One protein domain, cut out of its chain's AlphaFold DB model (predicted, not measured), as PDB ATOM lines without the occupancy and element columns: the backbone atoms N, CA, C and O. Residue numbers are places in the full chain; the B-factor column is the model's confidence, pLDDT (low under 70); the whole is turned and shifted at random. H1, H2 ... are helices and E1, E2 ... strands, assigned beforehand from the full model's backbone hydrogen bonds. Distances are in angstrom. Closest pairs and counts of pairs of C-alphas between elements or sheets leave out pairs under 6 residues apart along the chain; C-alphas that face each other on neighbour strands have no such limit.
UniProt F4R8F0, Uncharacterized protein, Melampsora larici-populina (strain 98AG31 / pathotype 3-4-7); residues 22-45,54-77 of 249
ATOM      1  N   ALA A  22      23.988 212.189  16.993       87.50
ATOM      2  CA  ALA A  22      25.181 211.370  16.793       87.50
ATOM      3  C   ALA A  22      25.128 210.014  17.519       87.50
ATOM      4  O   ALA A  22      25.511 208.998  16.948       87.50
ATOM      5  N   LYS A  23      24.645 209.961  18.772       88.94
ATOM      6  CA  LYS A  23      24.511 208.681  19.487       88.94
ATOM      7  C   LYS A  23      23.415 207.814  18.866       88.94
ATOM      8  O   LYS A  23      23.605 206.608  18.768       88.94
ATOM      9  N   LYS A  24      22.300 208.409  18.428       90.56
ATOM     10  CA  LYS A  24      21.244 207.673  17.715       90.56
ATOM     11  C   LYS A  24      21.758 207.102  16.395       90.56
ATOM     12  O   LYS A  24      21.578 205.916  16.182       90.56
ATOM     13  N   ALA A  25      22.477 207.891  15.594       92.25
ATOM     14  CA  ALA A  25      23.079 207.432  14.340       92.25
ATOM     15  C   ALA A  25      24.022 206.238  14.553       92.25
ATOM     16  O   ALA A  25      23.869 205.217  13.892       92.25
ATOM     17  N   LYS A  26      24.911 206.311  15.555       94.25
ATOM     18  CA  LYS A  26      25.792 205.187  15.918       94.25
ATOM     19  C   LYS A  26      25.021 203.927  16.315       94.25
ATOM     20  O   LYS A  26      25.447 202.827  15.995       94.25
ATOM     21  N   LEU A  27      23.913 204.074  17.042       94.81
ATOM     22  CA  LEU A  27      23.075 202.940  17.443       94.81
ATOM     23  C   LEU A  27      22.293 202.370  16.255       94.81
ATOM     24  O   LEU A  27      22.170 201.154  16.156       94.81
ATOM     25  N   THR A  28      21.794 203.227  15.363       95.62
ATOM     26  CA  THR A  28      21.147 202.827  14.108       95.62
ATOM     27  C   THR A  28      22.094 201.997  13.255       95.62
ATOM     28  O   THR A  28      21.727 200.900  12.848       95.62
ATOM     29  N   GLU A  29      23.321 202.476  13.060       96.25
ATOM     30  CA  GLU A  29      24.367 201.764  12.327       96.25
ATOM     31  C   GLU A  29      24.735 200.444  13.019       96.25
ATOM     32  O   GLU A  29      24.668 199.385  12.402       96.25
ATOM     33  N   HIS A  30      25.041 200.483  14.321       96.31
ATOM     34  CA  HIS A  30      25.470 199.304  15.075       96.31
ATOM     35  C   HIS A  30      24.446 198.164  15.052       96.31
ATOM     36  O   HIS A  30      24.819 197.002  14.908       96.31
ATOM     37  N   TYR A  31      23.160 198.489  15.210       96.75
ATOM     38  CA  TYR A  31      22.095 197.490  15.256       96.75
ATOM     39  C   TYR A  31      21.467 197.195  13.882       96.75
ATOM     40  O   TYR A  31      20.589 196.328  13.801       96.75
ATOM     41  N   GLY A  32      21.890 197.898  12.824       96.75
ATOM     42  CA  GLY A  32      21.280 197.838  11.494       96.75
ATOM     43  C   GLY A  32      19.784 198.145  11.538       96.75
ATOM     44  O   GLY A  32      18.972 197.333  11.100       96.75
ATOM     45  N   LEU A  33      19.422 199.260  12.176       96.56
ATOM     46  CA  LEU A  33      18.032 199.662  12.398       96.56
ATOM     47  C   LEU A  33      17.511 200.509  11.229       96.56
ATOM     48  O   LEU A  33      18.286 201.227  10.598       96.56
ATOM     49  N   PRO A  34      16.190 200.521  10.992       93.38
ATOM     50  CA  PRO A  34      15.569 201.433  10.035       93.38
ATOM     51  C   PRO A  34      15.839 202.898  10.384       93.38
ATOM     52  O   PRO A  34      15.752 203.283  11.555       93.38
ATOM     53  N   GLU A  35      16.108 203.726   9.377       88.75
ATOM     54  CA  GLU A  35      16.434 205.149   9.563       88.75
ATOM     55  C   GLU A  35      15.291 205.948  10.211       88.75
ATOM     56  O   GLU A  35      15.535 206.870  10.989       88.75
ATOM     57  N   ASP A  36      14.041 205.551   9.964       88.56
ATOM     58  CA  ASP A  36      12.821 206.183  10.482       88.56
ATOM     59  C   ASP A  36      12.460 205.754  11.923       88.56
ATOM     60  O   ASP A  36      11.391 206.092  12.446       88.56
ATOM     61  N   SER A  37      13.349 205.016  12.593       92.06
ATOM     62  CA  SER A  37      13.096 204.442  13.915       92.06
ATOM     63  C   SER A  37      12.946 205.487  15.022       92.06
ATOM     64  O   SER A  37      13.800 206.348  15.257       92.06
ATOM     65  N   LYS A  38      11.890 205.331  15.825       91.88
ATOM     66  CA  LYS A  38      11.684 206.084  17.067       91.88
ATOM     67  C   LYS A  38      12.328 205.348  18.239       91.88
ATOM     68  O   LYS A  38      12.015 204.192  18.503       91.88
ATOM     69  N   PHE A  39      13.191 206.032  18.987       91.88
ATOM     70  CA  PHE A  39      13.915 205.435  20.113       91.88
ATOM     71  C   PHE A  39      13.219 205.679  21.452       91.88
ATOM     72  O   PHE A  39      12.921 206.822  21.810       91.88
ATOM     73  N   LEU A  40      13.051 204.610  22.227       91.00
ATOM     74  CA  LEU A  40      12.634 204.630  23.623       91.00
ATOM     75  C   LEU A  40      13.744 204.049  24.500       91.00
ATOM     76  O   LEU A  40      14.167 202.913  24.319       91.00
ATOM     77  N   PHE A  41      14.183 204.812  25.497       89.56
ATOM     78  CA  PHE A  41      15.162 204.341  26.475       89.56
ATOM     79  C   PHE A  41      14.444 203.909  27.749       89.56
ATOM     80  O   PHE A  41      13.771 204.707  28.413       89.56
ATOM     81  N   LEU A  42      14.551 202.625  28.068       88.81
ATOM     82  CA  LEU A  42      13.844 201.986  29.165       88.81
ATOM     83  C   LEU A  42      14.827 201.640  30.279       88.81
ATOM     84  O   LEU A  42      15.912 201.130  30.033       88.81
ATOM     85  N   LYS A  43      14.433 201.905  31.526       87.31
ATOM     86  CA  LYS A  43      15.198 201.487  32.703       87.31
ATOM     87  C   LYS A  43      14.545 200.266  33.318       87.31
ATOM     88  O   LYS A  43      13.348 200.292  33.624       87.31
ATOM     89  N   LYS A  44      15.331 199.217  33.552       79.38
ATOM     90  CA  LYS A  44      14.867 198.016  34.251       79.38
ATOM     91  C   LYS A  44      14.220 198.375  35.596       79.38
ATOM     92  O   LYS A  44      14.732 199.192  36.355       79.38
ATOM     93  N   GLY A  45      13.073 197.760  35.888       75.88
ATOM     94  CA  GLY A  45      12.341 197.942  37.150       75.88
ATOM     95  C   GLY A  45      11.496 199.218  37.245       75.88
ATOM     96  O   GLY A  45      10.706 199.349  38.179       75.88
ATOM     97  N   SER A  54       2.026 206.308  21.464       78.81
ATOM     98  CA  SER A  54       1.000 205.652  20.655       78.81
ATOM     99  C   SER A  54       1.455 205.707  19.203       78.81
ATOM    100  O   SER A  54       1.962 206.743  18.762       78.81
ATOM    101  N   LEU A  55       1.329 204.597  18.483       77.56
ATOM    102  CA  LEU A  55       1.695 204.503  17.076       77.56
ATOM    103  C   LEU A  55       0.662 203.687  16.324       77.56
ATOM    104  O   LEU A  55       0.333 202.582  16.741       77.56
ATOM    105  N   SER A  56       0.234 204.231  15.192       85.00
ATOM    106  CA  SER A  56      -0.550 203.504  14.195       85.00
ATOM    107  C   SER A  56       0.363 202.760  13.217       85.00
ATOM    108  O   SER A  56       0.081 201.626  12.852       85.00
ATOM    109  N   HIS A  57       1.482 203.384  12.828       91.12
ATOM    110  CA  HIS A  57       2.479 202.833  11.911       91.12
ATOM    111  C   HIS A  57       3.904 203.307  12.268       91.12
ATOM    112  O   HIS A  57       4.093 204.268  13.026       91.12
ATOM    113  N   GLY A  58       4.911 202.631  11.709       92.75
ATOM    114  CA  GLY A  58       6.337 202.949  11.852       92.75
ATOM    115  C   GLY A  58       7.097 202.008  12.790       92.75
ATOM    116  O   GLY A  58       6.538 201.043  13.319       92.75
ATOM    117  N   THR A  59       8.387 202.290  12.984       94.62
ATOM    118  CA  THR A  59       9.300 201.452  13.778       94.62
ATOM    119  C   THR A  59       9.633 202.091  15.132       94.62
ATOM    120  O   THR A  59       9.954 203.278  15.218       94.62
ATOM    121  N   VAL A  60       9.595 201.297  16.205       94.75
ATOM    122  CA  VAL A  60      10.077 201.659  17.547       94.75
ATOM    123  C   VAL A  60      11.206 200.751  17.956       94.75
ATOM    124  O   VAL A  60      11.078 199.532  17.901       94.75
ATOM    125  N   VAL A  61      12.257 201.363  18.482       95.06
ATOM    126  CA  VAL A  61      13.402 200.681  19.067       95.06
ATOM    127  C   VAL A  61      13.442 201.000  20.552       95.06
ATOM    128  O   VAL A  61      13.530 202.162  20.951       95.06
ATOM    129  N   CYS A  62      13.374 199.968  21.382       93.81
ATOM    130  CA  CYS A  62      13.548 200.073  22.820       93.81
ATOM    131  C   CYS A  62      14.958 199.621  23.196       93.81
ATOM    132  O   CYS A  62      15.341 198.486  22.911       93.81
ATOM    133  N   LEU A  63      15.696 200.491  23.878       94.25
ATOM    134  CA  LEU A  63      17.039 200.216  24.382       94.25
ATOM    135  C   LEU A  63      17.068 200.332  25.902       94.25
ATOM    136  O   LEU A  63      16.321 201.129  26.481       94.25
ATOM    137  N   ASP A  64      17.953 199.586  26.553       92.25
ATOM    138  CA  ASP A  64      18.256 199.832  27.959       92.25
ATOM    139  C   ASP A  64      18.924 201.209  28.110       92.25
ATOM    140  O   ASP A  64      19.810 201.586  27.343       92.25
ATOM    141  N   VAL A  65      18.468 202.003  29.076       90.81
ATOM    142  CA  VAL A  65      18.950 203.380  29.251       90.81
ATOM    143  C   VAL A  65      20.410 203.445  29.699       90.81
ATOM    144  O   VAL A  65      21.107 204.399  29.348       90.81
ATOM    145  N   ASP A  66      20.861 202.457  30.471       90.38
ATOM    146  CA  ASP A  66      22.173 202.453  31.106       90.38
ATOM    147  C   ASP A  66      23.201 201.785  30.174       90.38
ATOM    148  O   ASP A  66      24.285 202.329  29.963       90.38
ATOM    149  N   THR A  67      22.847 200.658  29.543       92.69
ATOM    150  CA  THR A  67      23.768 199.883  28.685       92.69
ATOM    151  C   THR A  67      23.619 200.164  27.191       92.69
ATOM    152  O   THR A  67      24.515 199.846  26.418       92.69
ATOM    153  N   SER A  68      22.514 200.789  26.762       93.12
ATOM    154  CA  SER A  68      22.127 200.897  25.343       93.12
ATOM    155  C   SER A  68      21.932 199.536  24.646       93.12
ATOM    156  O   SER A  68      21.939 199.479  23.416       93.12
ATOM    157  N   GLU A  69      21.742 198.455  25.412       93.75
ATOM    158  CA  GLU A  69      21.435 197.113  24.901       93.75
ATOM    159  C   GLU A  69      20.063 197.090  24.216       93.75
ATOM    160  O   GLU A  69      19.107 197.703  24.702       93.75
ATOM    161  N   LEU A  70      19.965 196.380  23.089       94.94
ATOM    162  CA  LEU A  70      18.721 196.213  22.346       94.94
ATOM    163  C   LEU A  70      17.725 195.348  23.122       94.94
ATOM    164  O   LEU A  70      17.980 194.177  23.383       94.94
ATOM    165  N   LEU A  71      16.571 195.923  23.468       93.25
ATOM    166  CA  LEU A  71      15.518 195.218  24.204       93.25
ATOM    167  C   LEU A  71      14.393 194.736  23.292       93.25
ATOM    168  O   LEU A  71      13.839 193.664  23.516       93.25
ATOM    169  N   LEU A  72      13.998 195.564  22.323       93.38
ATOM    170  CA  LEU A  72      12.859 195.293  21.452       93.38
ATOM    171  C   LEU A  72      12.905 196.197  20.219       93.38
ATOM    172  O   LEU A  72      13.125 197.401  20.350       93.38
ATOM    173  N   VAL A  73      12.596 195.639  19.051       95.69
ATOM    174  CA  VAL A  73      12.201 196.406  17.864       95.69
ATOM    175  C   VAL A  73      10.788 195.982  17.483       95.69
ATOM    176  O   VAL A  73      10.522 194.792  17.349       95.69
ATOM    177  N   VAL A  74       9.878 196.940  17.323       94.69
ATOM    178  CA  VAL A  74       8.514 196.689  16.829       94.69
ATOM    179  C   VAL A  74       8.261 197.572  15.628       94.69
ATOM    180  O   VAL A  74       8.515 198.773  15.687       94.69
ATOM    181  N   ARG A  75       7.708 196.992  14.565       94.75
ATOM    182  CA  ARG A  75       7.217 197.728  13.403       94.75
ATOM    183  C   ARG A  75       5.727 197.487  13.227       94.75
ATOM    184  O   ARG A  75       5.291 196.342  13.163       94.75
ATOM    185  N   PHE A  76       4.980 198.573  13.087       92.88
ATOM    186  CA  PHE A  76       3.594 198.561  12.638       92.88
ATOM    187  C   PHE A  76       3.583 198.939  11.157       92.88
ATOM    188  O   PHE A  76       3.969 200.053  10.795       92.88
ATOM    189  N   VAL A  77       3.227 197.988  10.296       91.38
ATOM    190  CA  VAL A  77       3.198 198.192   8.843       91.38
ATOM    191  C   VAL A  77       1.830 198.738   8.456       91.38
ATOM    192  O   VAL A  77       0.815 198.107   8.734       91.38
TER     193      VAL A  77
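This is residues 22 to 45 and 54 to 77 of the 249 residues of an uncharacterized protein of Melampsora larici-populina (strain 98AG31 / pathotype 3-4-7) (UniProt F4R8F0). A small sheet of three strands, E1, E2 and E3, makes the body, and one short helix, H1, stands off from it and only grazes it. E2 lies in the middle of the sheet, with E1 on one side and its hairpin partner E3 on the other. The printed part has 48 residues, with one named helix and three named strands in the order H1, E1, E2, E3; the sheet runs E1, E2, E3 and is mixed, and the class is mixed, helices and strands. The whole is compact, with a radius of gyration of the C-alphas of 10.6 A, and flat, spanning 29 by 26 by 14 A.

H1, residues 22 to 31, begins with C-alpha 22 at (25.181, 211.370, 16.793) and is 14.3 A long. E1 is residues 38 to 42, 13.0 A. E2, residues 58 to 64, is 20.3 A long and begins with C-alpha 58 at (6.337, 202.949, 11.852). E3, residues 70 to 76, is 18.1 A long and ends with C-alpha 76 at (3.594, 198.561, 12.638).

E1 and E2 are parallel neighbours at 26 degrees, with N 40 and O 61 at 2.8 A. E2 and E3 form an antiparallel hairpin at 167 degrees, with N 60 and O 74 at 2.8 A. E1 and E3 are the edge strands. H1 is on the sheet but only grazes it, with residues 24 to 31. The closest C-alphas of H1 and E3, those of Tyr 31 and Leu 70, are 8.0 A apart. In H1 every O i to N i+4 pair is within hydrogen-bond range.

The two C-alphas farthest apart, those of Gly 45 and Val 77, are 29.7 A apart. Residues 46 to 53 are not printed, and C-alphas 45 and 54 are 21.5 A apart across the cut. The link from E2 to E3 is tight. The link from H1 to E1 is short. The mean pLDDT of the printed part is 91.4, and no printed residue is under 70.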